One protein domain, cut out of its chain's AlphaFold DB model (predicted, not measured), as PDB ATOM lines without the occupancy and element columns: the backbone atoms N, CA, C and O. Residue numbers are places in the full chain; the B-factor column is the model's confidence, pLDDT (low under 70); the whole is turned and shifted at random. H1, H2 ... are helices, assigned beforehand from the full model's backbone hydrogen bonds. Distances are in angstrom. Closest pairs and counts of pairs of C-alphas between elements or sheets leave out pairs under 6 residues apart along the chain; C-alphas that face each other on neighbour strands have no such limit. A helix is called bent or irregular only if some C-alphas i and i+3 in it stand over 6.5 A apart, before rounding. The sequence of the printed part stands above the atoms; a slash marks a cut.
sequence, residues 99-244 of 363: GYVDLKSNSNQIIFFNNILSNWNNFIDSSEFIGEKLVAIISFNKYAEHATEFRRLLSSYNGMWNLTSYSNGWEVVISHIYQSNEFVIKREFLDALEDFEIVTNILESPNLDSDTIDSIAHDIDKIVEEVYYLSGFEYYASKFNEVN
ATOM      1  N   GLY A  99      -7.505 -51.254  27.816       61.72
ATOM      2  CA  GLY A  99      -6.662 -52.268  27.174       61.72
ATOM      3  C   GLY A  99      -5.947 -51.784  25.910       61.72
ATOM      4  O   GLY A  99      -6.261 -50.718  25.377       61.72
ATOM      5  N   TYR A 100      -4.988 -52.596  25.454       58.34
ATOM      6  CA  TYR A 100      -4.204 -52.357  24.242       58.34
ATOM      7  C   TYR A 100      -5.112 -52.160  23.019       58.34
ATOM      8  O   TYR A 100      -6.186 -52.762  22.904       58.34
ATOM      9  N   VAL A 101      -4.693 -51.275  22.118       61.69
ATOM     10  CA  VAL A 101      -5.501 -50.820  20.984       61.69
ATOM     11  C   VAL A 101      -5.375 -51.815  19.833       61.69
ATOM     12  O   VAL A 101      -4.630 -51.614  18.886       61.69
ATOM     13  N   ASP A 102      -6.150 -52.901  19.899       65.00
ATOM     14  CA  ASP A 102      -6.542 -53.637  18.694       65.00
ATOM     15  C   ASP A 102      -7.917 -53.139  18.229       65.00
ATOM     16  O   ASP A 102      -8.979 -53.665  18.591       65.00
ATOM     17  N   LEU A 103      -7.895 -52.088  17.401       66.12
ATOM     18  CA  LEU A 103      -9.084 -51.393  16.889       66.12
ATOM     19  C   LEU A 103     -10.034 -52.265  16.064       66.12
ATOM     20  O   LEU A 103     -11.091 -51.794  15.646       66.12
ATOM     21  N   LYS A 104      -9.698 -53.534  15.827       61.25
ATOM     22  CA  LYS A 104     -10.494 -54.451  15.012       61.25
ATOM     23  C   LYS A 104     -11.663 -55.086  15.766       61.25
ATOM     24  O   LYS A 104     -12.567 -55.602  15.111       61.25
ATOM     25  N   SER A 105     -11.688 -55.050  17.103       58.72
ATOM     26  CA  SER A 105     -12.686 -55.796  17.895       58.72
ATOM     27  C   SER A 105     -13.441 -54.992  18.962       58.72
ATOM     28  O   SER A 105     -14.497 -55.434  19.420       58.72
ATOM     29  N   ASN A 106     -12.970 -53.799  19.338       77.12
ATOM     30  CA  ASN A 106     -13.537 -53.045  20.458       77.12
ATOM     31  C   ASN A 106     -14.430 -51.879  19.995       77.12
ATOM     32  O   ASN A 106     -13.959 -50.791  19.660       77.12
ATOM     33  N   SER A 107     -15.753 -52.083  20.024       77.69
ATOM     34  CA  SER A 107     -16.733 -51.069  19.602       77.69
ATOM     35  C   SER A 107     -16.664 -49.770  20.411       77.69
ATOM     36  O   SER A 107     -16.919 -48.705  19.853       77.69
ATOM     37  N   ASN A 108     -16.314 -49.830  21.700       79.12
ATOM     38  CA  ASN A 108     -16.211 -48.634  22.540       79.12
ATOM     39  C   ASN A 108     -14.987 -47.801  22.157       79.12
ATOM     40  O   ASN A 108     -15.122 -46.591  21.988       79.12
ATOM     41  N   GLN A 109     -13.836 -48.445  21.934       82.56
ATOM     42  CA  GLN A 109     -12.638 -47.770  21.428       82.56
ATOM     43  C   GLN A 109     -12.918 -47.130  20.065       82.56
ATOM     44  O   GLN A 109     -12.648 -45.948  19.878       82.56
ATOM     45  N   ILE A 110     -13.555 -47.853  19.135       85.81
ATOM     46  CA  ILE A 110     -13.929 -47.297  17.824       85.81
ATOM     47  C   ILE A 110     -14.809 -46.049  17.980       85.81
ATOM     48  O   ILE A 110     -14.600 -45.054  17.287       85.81
ATOM     49  N   ILE A 111     -15.794 -46.068  18.882       85.62
ATOM     50  CA  ILE A 111     -16.649 -44.903  19.154       85.62
ATOM     51  C   ILE A 111     -15.833 -43.752  19.753       85.62
ATOM     52  O   ILE A 111     -16.012 -42.607  19.334       85.62
ATOM     53  N   PHE A 112     -14.943 -44.033  20.705       89.06
ATOM     54  CA  PHE A 112     -14.065 -43.038  21.318       89.06
ATOM     55  C   PHE A 112     -13.182 -42.356  20.269       89.06
ATOM     56  O   PHE A 112     -13.256 -41.138  20.114       89.06
ATOM     57  N   PHE A 113     -12.442 -43.124  19.469       90.69
ATOM     58  CA  PHE A 113     -11.567 -42.579  18.431       90.69
ATOM     59  C   PHE A 113     -12.350 -41.863  17.319       90.69
ATOM     60  O   PHE A 113     -11.932 -40.816  16.837       90.69
ATOM     61  N   ASN A 114     -13.541 -42.330  16.932       90.00
ATOM     62  CA  ASN A 114     -14.361 -41.566  15.983       90.00
ATOM     63  C   ASN A 114     -14.797 -40.205  16.551       90.00
ATOM     64  O   ASN A 114     -14.808 -39.208  15.822       90.00
ATOM     65  N   ASN A 115     -15.127 -40.144  17.846       89.06
ATOM     66  CA  ASN A 115     -15.410 -38.878  18.522       89.06
ATOM     67  C   ASN A 115     -14.161 -38.003  18.619       89.06
ATOM     68  O   ASN A 115     -14.268 -36.802  18.377       89.06
ATOM     69  N   ILE A 116     -12.996 -38.590  18.909       92.50
ATOM     70  CA  ILE A 116     -11.730 -37.861  19.002       92.50
ATOM     71  C   ILE A 116     -11.412 -37.144  17.690       92.50
ATOM     72  O   ILE A 116     -11.066 -35.967  17.707       92.50
ATOM     73  N   LEU A 117     -11.614 -37.809  16.548       93.31
ATOM     74  CA  LEU A 117     -11.358 -37.224  15.232       93.31
ATOM     75  C   LEU A 117     -12.424 -36.195  14.839       93.31
ATOM     76  O   LEU A 117     -12.093 -35.105  14.378       93.31
ATOM     77  N   SER A 118     -13.702 -36.523  15.042       92.38
ATOM     78  CA  SER A 118     -14.817 -35.700  14.545       92.38
ATOM     79  C   SER A 118     -15.084 -34.460  15.400       92.38
ATOM     80  O   SER A 118     -15.539 -33.440  14.888       92.38
ATOM     81  N   ASN A 119     -14.827 -34.550  16.706       91.94
ATOM     82  CA  ASN A 119     -15.228 -33.555  17.700       91.94
ATOM     83  C   ASN A 119     -14.042 -33.012  18.509       91.94
ATOM     84  O   ASN A 119     -14.273 -32.409  19.551       91.94
ATOM     85  N   TRP A 120     -12.798 -33.185  18.045       93.44
ATOM     86  CA  TRP A 120     -11.571 -32.792  18.759       93.44
ATOM     87  C   TRP A 120     -11.661 -31.431  19.463       93.44
ATOM     88  O   TRP A 120     -11.461 -31.331  20.667       93.44
ATOM     89  N   ASN A 121     -12.046 -30.391  18.716       92.81
ATOM     90  CA  ASN A 121     -12.102 -29.010  19.205       92.81
ATOM     91  C   ASN A 121     -13.252 -28.738  20.196       92.81
ATOM     92  O   ASN A 121     -13.342 -27.636  20.732       92.81
ATOM     93  N   ASN A 122     -14.154 -29.701  20.408       92.19
ATOM     94  CA  ASN A 122     -15.251 -29.590  21.372       92.19
ATOM     95  C   ASN A 122     -14.841 -30.063  22.775       92.19
ATOM     96  O   ASN A 122     -15.591 -29.828  23.725       92.19
ATOM     97  N   PHE A 123     -13.687 -30.727  22.908       94.19
ATOM     98  CA  PHE A 123     -13.196 -31.256  24.175       94.19
ATOM     99  C   PHE A 123     -12.157 -30.324  24.795       94.19
ATOM    100  O   PHE A 123     -11.233 -29.869  24.126       94.19
ATOM    101  N   ILE A 124     -12.315 -30.030  26.085       94.19
ATOM    102  CA  ILE A 124     -11.428 -29.111  26.815       94.19
ATOM    103  C   ILE A 124     -10.079 -29.771  27.114       94.19
ATOM    104  O   ILE A 124      -9.042 -29.122  27.042       94.19
ATOM    105  N   ASP A 125     -10.104 -31.060  27.430       93.38
ATOM    106  CA  ASP A 125      -8.948 -31.897  27.756       93.38
ATOM    107  C   ASP A 125      -8.297 -32.515  26.510       93.38
ATOM    108  O   ASP A 125      -7.472 -33.411  26.635       93.38
ATOM    109  N   SER A 126      -8.626 -32.049  25.295       93.62
ATOM    110  CA  SER A 126      -8.134 -32.660  24.053       93.62
ATOM    111  C   SER A 126      -6.608 -32.761  24.001       93.62
ATOM    112  O   SER A 126      -6.071 -33.744  23.512       93.62
ATOM    113  N   SER A 127      -5.886 -31.774  24.540       92.81
ATOM    114  CA  SER A 127      -4.416 -31.784  24.557       92.81
ATOM    115  C   SER A 127      -3.809 -32.951  25.337       92.81
ATOM    116  O   SER A 127      -2.650 -33.271  25.108       92.81
ATOM    117  N   GLU A 128      -4.560 -33.580  26.238       92.38
ATOM    118  CA  GLU A 128      -4.086 -34.743  26.993       92.38
ATOM    119  C   GLU A 128      -4.120 -36.035  26.159       92.38
ATOM    120  O   GLU A 128      -3.454 -36.994  26.524       92.38
ATOM    121  N   PHE A 129      -4.838 -36.051  25.026       93.62
ATOM    122  CA  PHE A 129      -5.097 -37.248  24.211       93.62
ATOM    123  C   PHE A 129      -4.455 -37.198  22.817       93.62
ATOM    124  O   PHE A 129      -5.025 -37.649  21.815       93.62
ATOM    125  N   ILE A 130      -3.297 -36.545  22.709       96.19
ATOM    126  CA  ILE A 130      -2.607 -36.363  21.424       96.19
ATOM    127  C   ILE A 130      -2.157 -37.714  20.850       96.19
ATOM    128  O   ILE A 130      -2.349 -37.944  19.653       96.19
ATOM    129  N   GLY A 131      -1.632 -38.615  21.687       95.06
ATOM    130  CA  GLY A 131      -1.218 -39.960  21.279       95.06
ATOM    131  C   GLY A 131      -2.377 -40.762  20.694       95.06
ATOM    132  O   GLY A 131      -2.283 -41.307  19.594       95.06
ATOM    133  N   GLU A 132      -3.524 -40.753  21.370       93.81
ATOM    134  CA  GLU A 132      -4.745 -41.415  20.916       93.81
ATOM    135  C   GLU A 132      -5.243 -40.829  19.595       93.81
ATOM    136  O   GLU A 132      -5.688 -41.564  18.711       93.81
ATOM    137  N   LYS A 133      -5.143 -39.507  19.414       95.62
ATOM    138  CA  LYS A 133      -5.492 -38.873  18.141       95.62
ATOM    139  C   LYS A 133      -4.550 -39.299  17.015       95.62
ATOM    140  O   LYS A 133      -5.037 -39.595  15.925       95.62
ATOM    141  N   LEU A 134      -3.237 -39.352  17.254       96.38
ATOM    142  CA  LEU A 134      -2.255 -39.836  16.274       96.38
ATOM    143  C   LEU A 134      -2.582 -41.272  15.847       96.38
ATOM    144  O   LEU A 134      -2.737 -41.540  14.653       96.38
ATOM    145  N   VAL A 135      -2.798 -42.165  16.817       94.69
ATOM    146  CA  VAL A 135      -3.188 -43.560  16.570       94.69
ATOM    147  C   VAL A 135      -4.504 -43.649  15.798       94.69
ATOM    148  O   VAL A 135      -4.603 -44.442  14.861       94.69
ATOM    149  N   ALA A 136      -5.502 -42.820  16.118       93.69
ATOM    150  CA  ALA A 136      -6.772 -42.785  15.390       93.69
ATOM    151  C   ALA A 136      -6.602 -42.374  13.925       93.69
ATOM    152  O   ALA A 136      -7.214 -42.979  13.043       93.69
ATOM    153  N   ILE A 137      -5.777 -41.353  13.663       95.19
ATOM    154  CA  ILE A 137      -5.492 -40.879  12.304       95.19
ATOM    155  C   ILE A 137      -4.878 -42.010  11.477       95.19
ATOM    156  O   ILE A 137      -5.324 -42.255  10.355       95.19
ATOM    157  N   ILE A 138      -3.888 -42.708  12.036       94.75
ATOM    158  CA  ILE A 138      -3.181 -43.798  11.356       94.75
ATOM    159  C   ILE A 138      -4.124 -44.987  11.144       94.75
ATOM    160  O   ILE A 138      -4.336 -45.434  10.020       94.75
ATOM    161  N   SER A 139      -4.760 -45.457  12.214       90.75
ATOM    162  CA  SER A 139      -5.544 -46.698  12.213       90.75
ATOM    163  C   SER A 139      -6.800 -46.628  11.351       90.75
ATOM    164  O   SER A 139      -7.235 -47.637  10.794       90.75
ATOM    165  N   PHE A 140      -7.403 -45.444  11.223       91.38
ATOM    166  CA  PHE A 140      -8.558 -45.235  10.351       91.38
ATOM    167  C   PHE A 140      -8.187 -44.763   8.941       91.38
ATOM    168  O   PHE A 140      -9.094 -44.478   8.158       91.38
ATOM    169  N   ASN A 141      -6.893 -44.731   8.588       91.75
ATOM    170  CA  ASN A 141      -6.383 -44.257   7.293       91.75
ATOM    171  C   ASN A 141      -6.901 -42.845   6.965       91.75
ATOM    172  O   ASN A 141      -7.469 -42.572   5.905       91.75
ATOM    173  N   LYS A 142      -6.787 -41.946   7.948       93.44
ATOM    174  CA  LYS A 142      -7.305 -40.571   7.916       93.44
ATOM    175  C   LYS A 142      -6.214 -39.525   7.733       93.44
ATOM    176  O   LYS A 142      -6.488 -38.331   7.838       93.44
ATOM    177  N   TYR A 143      -4.992 -39.944   7.409       93.81
ATOM    178  CA  TYR A 143      -3.853 -39.044   7.248       93.81
ATOM    179  C   TYR A 143      -4.129 -37.910   6.253       93.81
ATOM    180  O   TYR A 143      -3.891 -36.752   6.575       93.81
ATOM    181  N   ALA A 144      -4.723 -38.200   5.091       92.25
ATOM    182  CA  ALA A 144      -5.022 -37.178   4.082       92.25
ATOM    183  C   ALA A 144      -5.915 -36.028   4.603       92.25
ATOM    184  O   ALA A 144      -5.757 -34.887   4.173       92.25
ATOM    185  N   GLU A 145      -6.827 -36.311   5.540       94.06
ATOM    186  CA  GLU A 145      -7.712 -35.312   6.163       94.06
ATOM    187  C   GLU A 145      -6.988 -34.489   7.246       94.06
ATOM    188  O   GLU A 145      -7.392 -33.364   7.538       94.06
ATOM    189  N   HIS A 146      -5.894 -35.020   7.804       93.81
ATOM    190  CA  HIS A 146      -5.160 -34.451   8.939       93.81
ATOM    191  C   HIS A 146      -3.686 -34.126   8.643       93.81
ATOM    192  O   HIS A 146      -2.945 -33.797   9.566       93.81
ATOM    193  N   ALA A 147      -3.244 -34.171   7.383       90.19
ATOM    194  CA  ALA A 147      -1.828 -34.085   7.013       90.19
ATOM    195  C   ALA A 147      -1.130 -32.827   7.560       90.19
ATOM    196  O   ALA A 147      -0.025 -32.898   8.091       90.19
ATOM    197  N   THR A 148      -1.797 -31.670   7.507       87.50
ATOM    198  CA  THR A 148      -1.257 -30.401   8.028       87.50
ATOM    199  C   THR A 148      -1.186 -30.351   9.554       87.50
ATOM    200  O   THR A 148      -0.400 -29.588  10.110       87.50
ATOM    201  N   GLU A 149      -2.006 -31.146  10.243       93.25
ATOM    202  CA  GLU A 149      -2.036 -31.223  11.700       93.25
ATOM    203  C   GLU A 149      -1.084 -32.300  12.236       93.25
ATOM    204  O   GLU A 149      -0.557 -32.143  13.333       93.25
ATOM    205  N   PHE A 150      -0.836 -33.364  11.470       94.38
ATOM    206  CA  PHE A 150      -0.103 -34.551  11.915       94.38
ATOM    207  C   PHE A 150       1.283 -34.215  12.481       94.38
ATOM    208  O   PHE A 150       1.588 -34.580  13.613       94.38
ATOM    209  N   ARG A 151       2.078 -33.411  11.762       91.31
ATOM    210  CA  ARG A 151       3.395 -32.961  12.246       91.31
ATOM    211  C   ARG A 151       3.297 -32.134  13.530       91.31
ATOM    212  O   ARG A 151       4.090 -32.321  14.441       91.31
ATOM    213  N   ARG A 152       2.292 -31.258  13.637       93.56
ATOM    214  CA  ARG A 152       2.047 -30.460  14.850       93.56
ATOM    215  C   ARG A 152       1.698 -31.353  16.043       93.56
ATOM    216  O   ARG A 152       2.101 -31.047  17.161       93.56
ATOM    217  N   LEU A 153       0.939 -32.425  15.816       96.31
ATOM    218  CA  LEU A 153       0.623 -33.408  16.851       96.31
ATOM    219  C   LEU A 153       1.891 -34.134  17.306       96.31
ATOM    220  O   LEU A 153       2.129 -34.157  18.504       96.31
ATOM    221  N   LEU A 154       2.738 -34.610  16.384       95.56
ATOM    222  CA  LEU A 154       4.032 -35.219  16.729       95.56
ATOM    223  C   LEU A 154       4.911 -34.277  17.568       95.56
ATOM    224  O   LEU A 154       5.384 -34.672  18.626       95.56
ATOM    225  N   SER A 155       5.064 -33.013  17.157       93.00
ATOM    226  CA  SER A 155       5.875 -32.031  17.895       93.00
ATOM    227  C   SER A 155       5.348 -31.707  19.295       93.00
ATOM    228  O   SER A 155       6.128 -31.397  20.183       93.00
ATOM    229  N   SER A 156       4.026 -31.740  19.500       93.25
ATOM    230  CA  SER A 156       3.407 -31.377  20.788       93.25
ATOM    231  C   SER A 156       3.102 -32.571  21.690       93.25
ATOM    232  O   SER A 156       2.573 -32.385  22.786       93.25
ATOM    233  N   TYR A 157       3.402 -33.787  21.236       96.12
ATOM    234  CA  TYR A 157       3.128 -34.994  21.992       96.12
ATOM    235  C   TYR A 157       4.208 -35.245  23.046       96.12
ATOM    236  O   TYR A 157       5.399 -35.228  22.751       96.12
ATOM    237  N   ASN A 158       3.773 -35.509  24.276       90.88
ATOM    238  CA  ASN A 158       4.631 -35.726  25.440       90.88
ATOM    239  C   ASN A 158       4.793 -37.210  25.817       90.88
ATOM    240  O   ASN A 158       5.300 -37.505  26.893       90.88
ATOM    241  N   GLY A 159       4.304 -38.141  24.991       93.00
ATOM    242  CA  GLY A 159       4.397 -39.578  25.263       93.00
ATOM    243  C   GLY A 159       3.376 -40.133  26.261       93.00
ATOM    244  O   GLY A 159       3.451 -41.312  26.588       93.00
ATOM    245  N   MET A 160       2.417 -39.332  26.743       90.69
ATOM    246  CA  MET A 160       1.352 -39.827  27.625       90.69
ATOM    247  C   MET A 160       0.344 -40.695  26.874       90.69
ATOM    248  O   MET A 160      -0.123 -40.338  25.794       90.69
ATOM    249  N   TRP A 161      -0.076 -41.787  27.508       90.62
ATOM    250  CA  TRP A 161      -1.103 -42.676  26.984       90.62
ATOM    251  C   TRP A 161      -2.165 -42.972  28.043       90.62
ATOM    252  O   TRP A 161      -1.877 -43.537  29.095       90.62
ATOM    253  N   ASN A 162      -3.411 -42.582  27.783       87.56
ATOM    254  CA  ASN A 162      -4.483 -42.583  28.781       87.56
ATOM    255  C   ASN A 162      -5.390 -43.820  28.702       87.56
ATOM    256  O   ASN A 162      -6.203 -44.050  29.596       87.56
ATOM    257  N   LEU A 163      -5.278 -44.635  27.648       83.06
ATOM    258  CA  LEU A 163      -6.068 -45.867  27.512       83.06
ATOM    259  C   LEU A 163      -5.525 -47.027  28.366       83.06
ATOM    260  O   LEU A 163      -6.286 -47.934  28.730       83.06
ATOM    261  N   THR A 164      -4.231 -47.002  28.700       77.75
ATOM    262  CA  THR A 164      -3.555 -47.991  29.553       77.75
ATOM    263  C   THR A 164      -2.494 -47.321  30.426       77.75
ATOM    264  O   THR A 164      -1.601 -46.657  29.921       77.75
ATOM    265  N   SER A 165      -2.571 -47.531  31.745       68.75
ATOM    266  CA  SER A 165      -1.774 -46.795  32.743       68.75
ATOM    267  C   SER A 165      -0.261 -47.040  32.706       68.75
ATOM    268  O   SER A 165       0.479 -46.237  33.261       68.75
ATOM    269  N   TYR A 166       0.189 -48.130  32.082       73.12
ATOM    270  CA  TYR A 166       1.594 -48.562  32.090       73.12
ATOM    271  C   TYR A 166       2.253 -48.527  30.713       73.12
ATOM    272  O   TYR A 166       3.415 -48.880  30.591       73.12
ATOM    273  N   SER A 167       1.523 -48.147  29.666       83.12
ATOM    274  CA  SER A 167       2.093 -48.153  28.320       83.12
ATOM    275  C   SER A 167       2.863 -46.869  28.064       83.12
ATOM    276  O   SER A 167       2.396 -45.782  28.414       83.12
ATOM    277  N   ASN A 168       4.004 -46.999  27.398       93.56
ATOM    278  CA  ASN A 168       4.691 -45.864  26.821       93.56
ATOM    279  C   ASN A 168       3.922 -45.379  25.588       93.56
ATOM    280  O   ASN A 168       3.664 -46.122  24.640       93.56
ATOM    281  N   GLY A 169       3.514 -44.114  25.585       94.25
ATOM    282  CA  GLY A 169       2.677 -43.608  24.511       94.25
ATOM    283  C   GLY A 169       3.404 -43.416  23.182       94.25
ATOM    284  O   GLY A 169       2.743 -43.424  22.141       94.25
ATOM    285  N   TRP A 170       4.725 -43.230  23.182       96.81
ATOM    286  CA  TRP A 170       5.503 -43.144  21.946       96.81
ATOM    287  C   TRP A 170       5.703 -44.512  21.310       96.81
ATOM    288  O   TRP A 170       5.509 -44.621  20.105       96.81
ATOM    289  N   GLU A 171       5.973 -45.550  22.099       95.75
ATOM    290  CA  GLU A 171       6.002 -46.943  21.635       95.75
ATOM    291  C   GLU A 171       4.707 -47.312  20.890       95.75
ATOM    292  O   GLU A 171       4.731 -47.806  19.759       95.75
ATOM    293  N   VAL A 172       3.545 -46.976  21.464       94.06
ATOM    294  CA  VAL A 172       2.250 -47.236  20.818       94.06
ATOM    295  C   VAL A 172       2.106 -46.451  19.510       94.06
ATOM    296  O   VAL A 172       1.669 -47.006  18.503       94.06
ATOM    297  N   VAL A 173       2.456 -45.164  19.485       96.31
ATOM    298  CA  VAL A 173       2.347 -44.352  18.260       96.31
ATOM    299  C   VAL A 173       3.288 -44.870  17.170       96.31
ATOM    300  O   VAL A 173       2.862 -45.031  16.025       96.31
ATOM    301  N   ILE A 174       4.544 -45.145  17.514       97.25
ATOM    302  CA  ILE A 174       5.593 -45.555  16.576       97.25
ATOM    303  C   ILE A 174       5.289 -46.939  16.003       97.25
ATOM    304  O   ILE A 174       5.342 -47.099  14.783       97.25
ATOM    305  N   SER A 175       4.832 -47.886  16.823       95.50
ATOM    306  CA  SER A 175       4.398 -49.204  16.340       95.50
ATOM    307  C   SER A 175       3.226 -49.118  15.358       95.50
ATOM    308  O   SER A 175       3.208 -49.824  14.346       95.50
ATOM    309  N   HIS A 176       2.272 -48.202  15.562       94.50
ATOM    310  CA  HIS A 176       1.195 -47.966  14.591       94.50
ATOM    311  C   HIS A 176       1.707 -47.325  13.293       94.50
ATOM    312  O   HIS A 176       1.210 -47.656  12.214       94.50
ATOM    313  N   ILE A 177       2.698 -46.428  13.365       96.56
ATOM    314  CA  ILE A 177       3.355 -45.866  12.174       96.56
ATOM    315  C   ILE A 177       4.086 -46.971  11.408       96.56
ATOM    316  O   ILE A 177       3.914 -47.080  10.193       96.56
ATOM    317  N   TYR A 178       4.845 -47.817  12.105       95.81
ATOM    318  CA  TYR A 178       5.554 -48.959  11.532       95.81
ATOM    319  C   TYR A 178       4.591 -49.930  10.830       95.81
ATOM    320  O   TYR A 178       4.788 -50.275   9.664       95.81
ATOM    321  N   GLN A 179       3.488 -50.296  11.485       93.75
ATOM    322  CA  GLN A 179       2.480 -51.207  10.933       93.75
ATOM    323  C   GLN A 179       1.604 -50.580   9.834       93.75
ATOM    324  O   GLN A 179       0.874 -51.295   9.141       93.75
ATOM    325  N   SER A 180       1.641 -49.256   9.666       92.75
ATOM    326  CA  SER A 180       0.860 -48.565   8.643       92.75
ATOM    327  C   SER A 180       1.304 -48.966   7.237       92.75
ATOM    328  O   SER A 180       2.490 -49.038   6.933       92.75
ATOM    329  N   ASN A 181       0.344 -49.149   6.329       88.75
ATOM    330  CA  ASN A 181       0.642 -49.353   4.906       88.75
ATOM    331  C   ASN A 181       0.860 -48.024   4.154       88.75
ATOM    332  O   ASN A 181       1.182 -48.026   2.966       88.75
ATOM    333  N   GLU A 182       0.642 -46.879   4.809       90.12
ATOM    334  CA  GLU A 182       0.790 -45.568   4.182       90.12
ATOM    335  C   GLU A 182       2.243 -45.078   4.245       90.12
ATOM    336  O   GLU A 182       2.676 -44.479   5.230       90.12
ATOM    337  N   PHE A 183       2.973 -45.250   3.137       90.25
ATOM    338  CA  PHE A 183       4.353 -44.764   2.965       90.25
ATOM    339  C   PHE A 183       4.539 -43.286   3.353       90.25
ATOM    340  O   PHE A 183       5.572 -42.906   3.899       90.25
ATOM    341  N   VAL A 184       3.537 -42.440   3.089       91.88
ATOM    342  CA  VAL A 184       3.616 -41.003   3.386       91.88
ATOM    343  C   VAL A 184       3.710 -40.747   4.891       91.88
ATOM    344  O   VAL A 184       4.491 -39.895   5.290       91.88
ATOM    345  N   ILE A 185       2.989 -41.503   5.724       94.50
ATOM    346  CA  ILE A 185       3.038 -41.347   7.187       94.50
ATOM    347  C   ILE A 185       4.441 -41.670   7.702       94.50
ATOM    348  O   ILE A 185       5.002 -40.901   8.477       94.50
ATOM    349  N   LYS A 186       5.016 -42.781   7.227       93.81
ATOM    350  CA  LYS A 186       6.370 -43.225   7.583       93.81
ATOM    351  C   LYS A 186       7.415 -42.172   7.234       93.81
ATOM    352  O   LYS A 186       8.198 -41.780   8.090       93.81
ATOM    353  N   ARG A 187       7.373 -41.656   6.003       90.75
ATOM    354  CA  ARG A 187       8.289 -40.601   5.554       90.75
ATOM    355  C   ARG A 187       8.153 -39.326   6.388       90.75
ATOM    356  O   ARG A 187       9.150 -38.795   6.847       90.75
ATOM    357  N   GLU A 188       6.930 -38.849   6.610       91.62
ATOM    358  CA  GLU A 188       6.694 -37.613   7.372       91.62
ATOM    359  C   GLU A 188       7.084 -37.748   8.845       91.62
ATOM    360  O   GLU A 188       7.529 -36.778   9.451       91.62
ATOM    361  N   PHE A 189       6.940 -38.944   9.421       94.31
ATOM    362  CA  PHE A 189       7.439 -39.242  10.758       94.31
ATOM    363  C   PHE A 189       8.967 -39.162  10.820       94.31
ATOM    364  O   PHE A 189       9.494 -38.449  11.670       94.31
ATOM    365  N   LEU A 190       9.677 -39.810   9.894       92.12
ATOM    366  CA  LEU A 190      11.139 -39.730   9.842       92.12
ATOM    367  C   LEU A 190      11.632 -38.288   9.596       92.12
ATOM    368  O   LEU A 190      12.548 -37.831  10.274       92.12
ATOM    369  N   ASP A 191      10.968 -37.531   8.716       89.50
ATOM    370  CA  ASP A 191      11.256 -36.105   8.486       89.50
ATOM    371  C   ASP A 191      10.954 -35.235   9.728       89.50
ATOM    372  O   ASP A 191      11.471 -34.121   9.870       89.50
ATOM    373  N   ALA A 192      10.075 -35.699  10.622       91.62
ATOM    374  CA  ALA A 192       9.810 -35.058  11.903       91.62
ATOM    375  C   ALA A 192      10.893 -35.392  12.942       91.62
ATOM    376  O   ALA A 192      11.256 -34.509  13.709       91.62
ATOM    377  N   LEU A 193      11.468 -36.599  12.928       91.44
ATOM    378  CA  LEU A 193      12.565 -36.988  13.828       91.44
ATOM    379  C   LEU A 193      13.875 -36.209  13.595       91.44
ATOM    380  O   LEU A 193      14.780 -36.267  14.429       91.44
ATOM    381  N   GLU A 194      13.998 -35.461  12.495       87.75
ATOM    382  CA  GLU A 194      15.081 -34.480  12.334       87.75
ATOM    383  C   GLU A 194      14.992 -33.335  13.362       87.75
ATOM    384  O   GLU A 194      15.999 -32.690  13.664       87.75
ATOM    385  N   ASP A 195      13.806 -33.097  13.929       89.38
ATOM    386  CA  ASP A 195      13.606 -32.177  15.042       89.38
ATOM    387  C   ASP A 195      14.056 -32.819  16.362       89.38
ATOM    388  O   ASP A 195      13.483 -33.801  16.846       89.38
ATOM    389  N   PHE A 196      15.086 -32.231  16.974       87.56
ATOM    390  CA  PHE A 196      15.642 -32.713  18.237       87.56
ATOM    391  C   PHE A 196      14.623 -32.685  19.386       87.56
ATOM    392  O   PHE A 196      14.728 -33.505  20.298       87.56
ATOM    393  N   GLU A 197      13.629 -31.791  19.349       90.62
ATOM    394  CA  GLU A 197      12.592 -31.726  20.384       90.62
ATOM    395  C   GLU A 197      11.720 -32.989  20.379       90.62
ATOM    396  O   GLU A 197      11.432 -33.536  21.439       90.62
ATOM    397  N   ILE A 198      11.389 -33.529  19.201       92.75
ATOM    398  CA  ILE A 198      10.610 -34.773  19.090       92.75
ATOM    399  C   ILE A 198      11.415 -35.959  19.612       92.75
ATOM    400  O   ILE A 198      10.893 -36.761  20.382       92.75
ATOM    401  N   VAL A 199      12.694 -36.054  19.239       92.38
ATOM    402  CA  VAL A 199      13.580 -37.111  19.751       92.38
ATOM    403  C   VAL A 199      13.697 -37.029  21.273       92.38
ATOM    404  O   VAL A 199      13.601 -38.047  21.949       92.38
ATOM    405  N   THR A 200      13.829 -35.821  21.821       92.88
ATOM    406  CA  THR A 200      13.851 -35.608  23.275       92.88
ATOM    407  C   THR A 200      12.535 -36.043  23.916       92.88
ATOM    408  O   THR A 200      12.558 -36.744  24.918       92.88
ATOM    409  N   ASN A 201      11.387 -35.710  23.322       94.31
ATOM    410  CA  ASN A 201      10.079 -36.124  23.838       94.31
ATOM    411  C   ASN A 201       9.879 -37.646  23.815       94.31
ATOM    412  O   ASN A 201       9.126 -38.156  24.640       94.31
ATOM    413  N   ILE A 202      10.511 -38.362  22.878       95.75
ATOM    414  CA  ILE A 202      10.528 -39.831  22.851       95.75
ATOM    415  C   ILE A 202      11.392 -40.368  23.997       95.75
ATOM    416  O   ILE A 202      10.946 -41.242  24.735       95.75
ATOM    417  N   LEU A 203      12.604 -39.836  24.168       95.25
ATOM    418  CA  LEU A 203      13.556 -40.314  25.175       95.25
ATOM    419  C   LEU A 203      13.166 -39.940  26.609       95.25
ATOM    420  O   LEU A 203      13.444 -40.692  27.526       95.25
ATOM    421  N   GLU A 204      12.479 -38.823  26.818       94.44
ATOM    422  CA  GLU A 204      11.998 -38.385  28.139       94.44
ATOM    423  C   GLU A 204      10.533 -38.775  28.382       94.44
ATOM    424  O   GLU A 204       9.814 -38.145  29.162       94.44
ATOM    425  N   SER A 205      10.055 -39.790  27.662       94.12
ATOM    426  CA  SER A 205       8.659 -40.186  27.721       94.12
ATOM    427  C   SER A 205       8.317 -40.957  29.002       94.12
ATOM    428  O   SER A 205       9.139 -41.707  29.530       94.12
ATOM    429  N   PRO A 206       7.089 -40.799  29.526       91.75
ATOM    430  CA  PRO A 206       6.625 -41.552  30.686       91.75
ATOM    431  C   PRO A 206       6.665 -43.064  30.443       91.75
ATOM    432  O   PRO A 206       6.317 -43.524  29.357       91.75
ATOM    433  N   ASN A 207       7.006 -43.834  31.482       90.62
ATOM    434  CA  ASN A 207       7.106 -45.298  31.430       90.62
ATOM    435  C   ASN A 207       8.082 -45.802  30.348       90.62
ATOM    436  O   ASN A 207       7.820 -46.815  29.710       90.62
ATOM    437  N   LEU A 208       9.167 -45.071  30.076       94.00
ATOM    438  CA  LEU A 208      10.237 -45.563  29.213       94.00
ATOM    439  C   LEU A 208      11.157 -46.491  30.014       94.00
ATOM    440  O   LEU A 208      11.937 -46.027  30.843       94.00
ATOM    441  N   ASP A 209      11.052 -47.791  29.759       92.38
ATOM    442  CA  ASP A 209      11.933 -48.816  30.318       92.38
ATOM    443  C   ASP A 209      12.890 -49.397  29.259       92.38
ATOM    444  O   ASP A 209      12.926 -48.964  28.102       92.38
ATOM    445  N   SER A 210      13.705 -50.362  29.691       92.25
ATOM    446  CA  SER A 210      14.725 -51.020  28.870       92.25
ATOM    447  C   SER A 210      14.143 -51.696  27.624       92.25
ATOM    448  O   SER A 210      14.724 -51.572  26.547       92.25
ATOM    449  N   ASP A 211      13.009 -52.378  27.751       92.06
ATOM    450  CA  ASP A 211      12.402 -53.129  26.648       92.06
ATOM    451  C   ASP A 211      11.669 -52.179  25.693       92.06
ATOM    452  O   ASP A 211      11.701 -52.328  24.468       92.06
ATOM    453  N   THR A 212      11.051 -51.139  26.248       93.75
ATOM    454  CA  THR A 212      10.356 -50.104  25.488       93.75
ATOM    455  C   THR A 212      11.320 -49.352  24.574       93.75
ATOM    456  O   THR A 212      11.010 -49.131  23.400       93.75
ATOM    457  N   ILE A 213      12.498 -48.956  25.074       94.31
ATOM    458  CA  ILE A 213      13.481 -48.245  24.247       94.31
ATOM    459  C   ILE A 213      14.042 -49.146  23.135       94.31
ATOM    460  O   ILE A 213      14.238 -48.657  22.018       94.31
ATOM    461  N   ASP A 214      14.212 -50.451  23.392       93.19
ATOM    462  CA  ASP A 214      14.582 -51.439  22.369       93.19
ATOM    463  C   ASP A 214      13.513 -51.507  21.266       93.19
ATOM    464  O   ASP A 214      13.830 -51.412  20.076       93.19
ATOM    465  N   SER A 215      12.234 -51.613  21.650       93.19
ATOM    466  CA  SER A 215      11.112 -51.690  20.706       93.19
ATOM    467  C   SER A 215      10.975 -50.418  19.869       93.19
ATOM    468  O   SER A 215      10.786 -50.488  18.653       93.19
ATOM    469  N   ILE A 216      11.105 -49.244  20.493       95.44
ATOM    470  CA  ILE A 216      11.063 -47.958  19.789       95.44
ATOM    471  C   ILE A 216      12.208 -47.866  18.772       95.44
ATOM    472  O   ILE A 216      11.964 -47.513  17.616       95.44
ATOM    473  N   ALA A 217      13.445 -48.177  19.178       93.50
ATOM    474  CA  ALA A 217      14.603 -48.137  18.286       93.50
ATOM    475  C   ALA A 217      14.434 -49.108  17.109       93.50
ATOM    476  O   ALA A 217      14.631 -48.721  15.954       93.50
ATOM    477  N   HIS A 218      13.980 -50.332  17.391       93.31
ATOM    478  CA  HIS A 218      13.703 -51.344  16.381       93.31
ATOM    479  C   HIS A 218      12.673 -50.876  15.346       93.31
ATOM    480  O   HIS A 218      12.923 -50.965  14.141       93.31
ATOM    481  N   ASP A 219      11.526 -50.359  15.793       95.56
ATOM    482  CA  ASP A 219      10.460 -49.923  14.894       95.56
ATOM    483  C   ASP A 219      10.893 -48.724  14.042       95.56
ATOM    484  O   ASP A 219      10.604 -48.693  12.842       95.56
ATOM    485  N   ILE A 220      11.628 -47.760  14.612       94.44
ATOM    486  CA  ILE A 220      12.183 -46.635  13.842       94.44
ATOM    487  C   ILE A 220      13.134 -47.151  12.761       94.44
ATOM    488  O   ILE A 220      12.981 -46.777  11.597       94.44
ATOM    489  N   ASP A 221      14.062 -48.048  13.096       91.50
ATOM    490  CA  ASP A 221      14.988 -48.620  12.117       91.50
ATOM    491  C   ASP A 221      14.265 -49.383  11.006       91.50
ATOM    492  O   ASP A 221      14.632 -49.277   9.832       91.50
ATOM    493  N   LYS A 222      13.199 -50.121  11.339       92.62
ATOM    494  CA  LYS A 222      12.367 -50.789  10.331       92.62
ATOM    495  C   LYS A 222      11.631 -49.809   9.431       92.62
ATOM    496  O   LYS A 222      11.528 -50.052   8.226       92.62
ATOM    497  N   ILE A 223      11.161 -48.690   9.974       93.50
ATOM    498  CA  ILE A 223      10.578 -47.606   9.181       93.50
ATOM    499  C   ILE A 223      11.637 -47.008   8.240       93.50
ATOM    500  O   ILE A 223      11.345 -46.810   7.059       93.50
ATOM    501  N   VAL A 224      12.859 -46.753   8.722       90.94
ATOM    502  CA  VAL A 224      13.980 -46.244   7.910       90.94
ATOM    503  C   VAL A 224      14.305 -47.207   6.772       90.94
ATOM    504  O   VAL A 224      14.350 -46.783   5.617       90.94
ATOM    505  N   GLU A 225      14.467 -48.497   7.075       88.94
ATOM    506  CA  GLU A 225      14.741 -49.555   6.099       88.94
ATOM    507  C   GLU A 225      13.680 -49.559   4.985       88.94
ATOM    508  O   GLU A 225      13.999 -49.476   3.794       88.94
ATOM    509  N   GLU A 226      12.400 -49.580   5.362       90.94
ATOM    510  CA  GLU A 226      11.289 -49.580   4.413       90.94
ATOM    511  C   GLU A 226      11.246 -48.306   3.558       90.94
ATOM    512  O   GLU A 226      11.093 -48.383   2.332       90.94
ATOM    513  N   VAL A 227      11.404 -47.128   4.171       90.00
ATOM    514  CA  VAL A 227      11.373 -45.849   3.449       90.00
ATOM    515  C   VAL A 227      12.558 -45.729   2.490       90.00
ATOM    516  O   VAL A 227      12.388 -45.298   1.344       90.00
ATOM    517  N   TYR A 228      13.746 -46.159   2.911       85.31
ATOM    518  CA  TYR A 228      14.952 -46.178   2.087       85.31
ATOM    519  C   TYR A 228      14.773 -47.052   0.837       85.31
ATOM    520  O   TYR A 228      15.045 -46.598  -0.279       85.31
ATOM    521  N   TYR A 229      14.223 -48.263   0.985       84.62
ATOM    522  CA  TYR A 229      13.951 -49.145  -0.155       84.62
ATOM    523  C   TYR A 229      12.871 -48.595  -1.098       84.62
ATOM    524  O   TYR A 229      13.033 -48.647  -2.319       84.62
ATOM    525  N   LEU A 230      11.773 -48.052  -0.561       84.31
ATOM    526  CA  LEU A 230      10.647 -47.564  -1.368       84.31
ATOM    527  C   LEU A 230      10.919 -46.218  -2.055       84.31
ATOM    528  O   LEU A 230      10.342 -45.937  -3.105       84.31
ATOM    529  N   SER A 231      11.813 -45.401  -1.501       79.88
ATOM    530  CA  SER A 231      12.245 -44.125  -2.090       79.88
ATOM    531  C   SER A 231      13.247 -44.276  -3.240       79.88
ATOM    532  O   SER A 231      13.692 -43.273  -3.795       79.88
ATOM    533  N   GLY A 232      13.631 -45.505  -3.601       71.31
ATOM    534  CA  GLY A 232      14.634 -45.745  -4.637       71.31
ATOM    535  C   GLY A 232      16.032 -45.272  -4.240       71.31
ATOM    536  O   GLY A 232      16.801 -44.883  -5.117       71.31
ATOM    537  N   PHE A 233      16.353 -45.306  -2.940       65.12
ATOM    538  CA  PHE A 233      17.625 -44.846  -2.369       65.12
ATOM    539  C   PHE A 233      17.862 -43.327  -2.449       65.12
ATOM    540  O   PHE A 233      18.980 -42.868  -2.227       65.12
ATOM    541  N   GLU A 234      16.821 -42.543  -2.750       66.94
ATOM    542  CA  GLU A 234      16.866 -41.073  -2.760       66.94
ATOM    543  C   GLU A 234      16.359 -40.445  -1.451       66.94
ATOM    544  O   GLU A 234      16.286 -39.222  -1.349       66.94
ATOM    545  N   TYR A 235      15.974 -41.241  -0.449       64.25
ATOM    546  CA  TYR A 235      15.619 -40.698   0.861       64.25
ATOM    547  C   TYR A 235      16.853 -40.116   1.558       64.25
ATOM    548  O   TYR A 235      17.901 -40.755   1.559       64.25
ATOM    549  N   TYR A 236      16.719 -38.927   2.162       59.59
ATOM    550  CA  TYR A 236      17.796 -38.155   2.803       59.59
ATOM    551  C   TYR A 236      17.417 -37.683   4.222       59.59
ATOM    552  O   TYR A 236      17.632 -36.515   4.537       59.59
ATOM    553  N   ALA A 237      16.879 -38.545   5.098       61.69
ATOM    554  CA  ALA A 237      16.933 -38.224   6.531       61.69
ATOM    555  C   ALA A 237      18.390 -38.304   6.980       61.69
ATOM    556  O   ALA A 237      18.912 -39.384   7.257       61.69
ATOM    557  N   SER A 238      19.060 -37.156   7.012       63.28
ATOM    558  CA  SER A 238      20.513 -37.059   7.202       63.28
ATOM    559  C   SER A 238      21.011 -37.769   8.467       63.28
ATOM    560  O   SER A 238      22.098 -38.337   8.465       63.28
ATOM    561  N   LYS A 239      20.196 -37.786   9.528       66.00
ATOM    562  CA  LYS A 239      20.547 -38.374  10.825       66.00
ATOM    563  C   LYS A 239      20.352 -39.893  10.893       66.00
ATOM    564  O   LYS A 239      21.162 -40.558  11.521       66.00
ATOM    565  N   PHE A 240      19.314 -40.430  10.249       67.38
ATOM    566  CA  PHE A 240      18.928 -41.848  10.356       67.38
ATOM    567  C   PHE A 240      19.386 -42.700   9.166       67.38
ATOM    568  O   PHE A 240      19.442 -43.920   9.256       67.38
ATOM    569  N   ASN A 241      19.753 -42.072   8.048       61.97
ATOM    570  CA  ASN A 241      20.364 -42.776   6.921       61.97
ATOM    571  C   ASN A 241      21.826 -43.159   7.168       61.97
ATOM    572  O   ASN A 241      22.334 -44.070   6.519       61.97
ATOM    573  N   GLU A 242      22.521 -42.418   8.033       61.16
ATOM    574  CA  GLU A 242      23.950 -42.615   8.307       61.16
ATOM    575  C   GLU A 242      24.198 -43.319   9.646       61.16
ATOM    576  O   GLU A 242      25.268 -43.894   9.836       61.16
ATOM    577  N   VAL A 243      23.222 -43.283  10.561       67.56
ATOM    578  CA  VAL A 243      23.351 -43.765  11.938       67.56
ATOM    579  C   VAL A 243      22.077 -44.502  12.347       67.56
ATOM    580  O   VAL A 243      20.974 -43.985  12.186       67.56
ATOM    581  N   ASN A 244      22.242 -45.709  12.884       79.88
ATOM    582  CA  ASN A 244      21.159 -46.542  13.396       79.88
ATOM    583  C   ASN A 244      20.550 -45.943  14.697       79.88
ATOM    584  O   ASN A 244      21.259 -45.310  15.486       79.88
TER     585      ASN A 244
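AT A GLANCE: This is residues 99 to 244 of the 363 residues of an uncharacterized protein of Streptococcus suis (UniProt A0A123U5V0). Look for an up-and-down bundle of four helices, H2, H3, H4 and H5, with the long helix H7 packed on H4 and H5 at one side and the kinked H1 packed on H2 at the other. Short H6 lies crosswise at one end of the bundle, near the last residues of H3 and H5 and the first of H4. The printed part has 146 residues with seven named helices, H1 to H7 in chain order, and no named strand; the class is all helix. It is compact, with a radius of gyration of the C-alphas of 14.9 A, and spans 42 by 33 by 28 A.

IN THESE COORDINATES: Find C-alpha 210 at (14.725, -51.020, 28.870); from there H7, residues 210 to 230, runs 30.7 A to C-alpha 230 at (10.647, -47.564, -1.368). The bundle is H2, residues 126 to 139, 18.5 A; H3, residues 143 to 156, 17.2 A; H4, residues 169 to 179; and H5, residues 183 to 193. H6 takes residues 196 to 203. H1, residues 107 to 122, begins at (-16.733, -51.069, 19.602), runs 21.6 A and has a kink of 47 degrees near residue 116. H1, H2 and H3 are irregular: C-alphas 118 and 121 are 8.6 A apart, 128 and 131 8.3 A, 145 and 148 8.3 A.

HOW THE PARTS SIT: Start at H7, which touches H4 at a shallow tilt of 31 degrees, the same way; their closest C-alphas, Glu 171 and Ile 216, are 5.5 A apart. With residues 223 to 227 alone H7 touches H5, closest at the C-alphas of Lys 186 and Ile 223, 6.3 A. In the bundle, each helix running against the one before it, H4 and H5 form a helical hairpin, and so do H2 and H3. H2 touches H4 at a shallow tilt of 17 degrees, with the C-alphas of Val 135 and Val 173 closest at 5.8 A. H3 touches H5 at 18 degrees, closest at the C-alphas of Arg 151 and Ala 192, 6.8 A. H6 and H3 only just touch, with 3 pairs of C-alphas within 8 A, the closest Ser 155 and Ile 198 at 5.6 A. H1 touches H2 with residues 113 to 120 alone, at a steep tilt of 56 degrees, closest at the C-alphas of Phe 113 and Ala 136, 5.7 A. Every O i to N i+4 pair is within hydrogen-bond range in H4, H5, H6 and H7, against 10 of 12 in H1, 7 of 10 in H2 and 6 of 10 in H3.

THE WHOLE: The farthest C-alphas, Ile 124 and Gly 232, are 44.1 A apart. The printed part has no cut; the link from H3 to H4, residues 157 to 168, is long. Look for pLDDT under 70 at residues 99 to 105, 165 and 233 to 243.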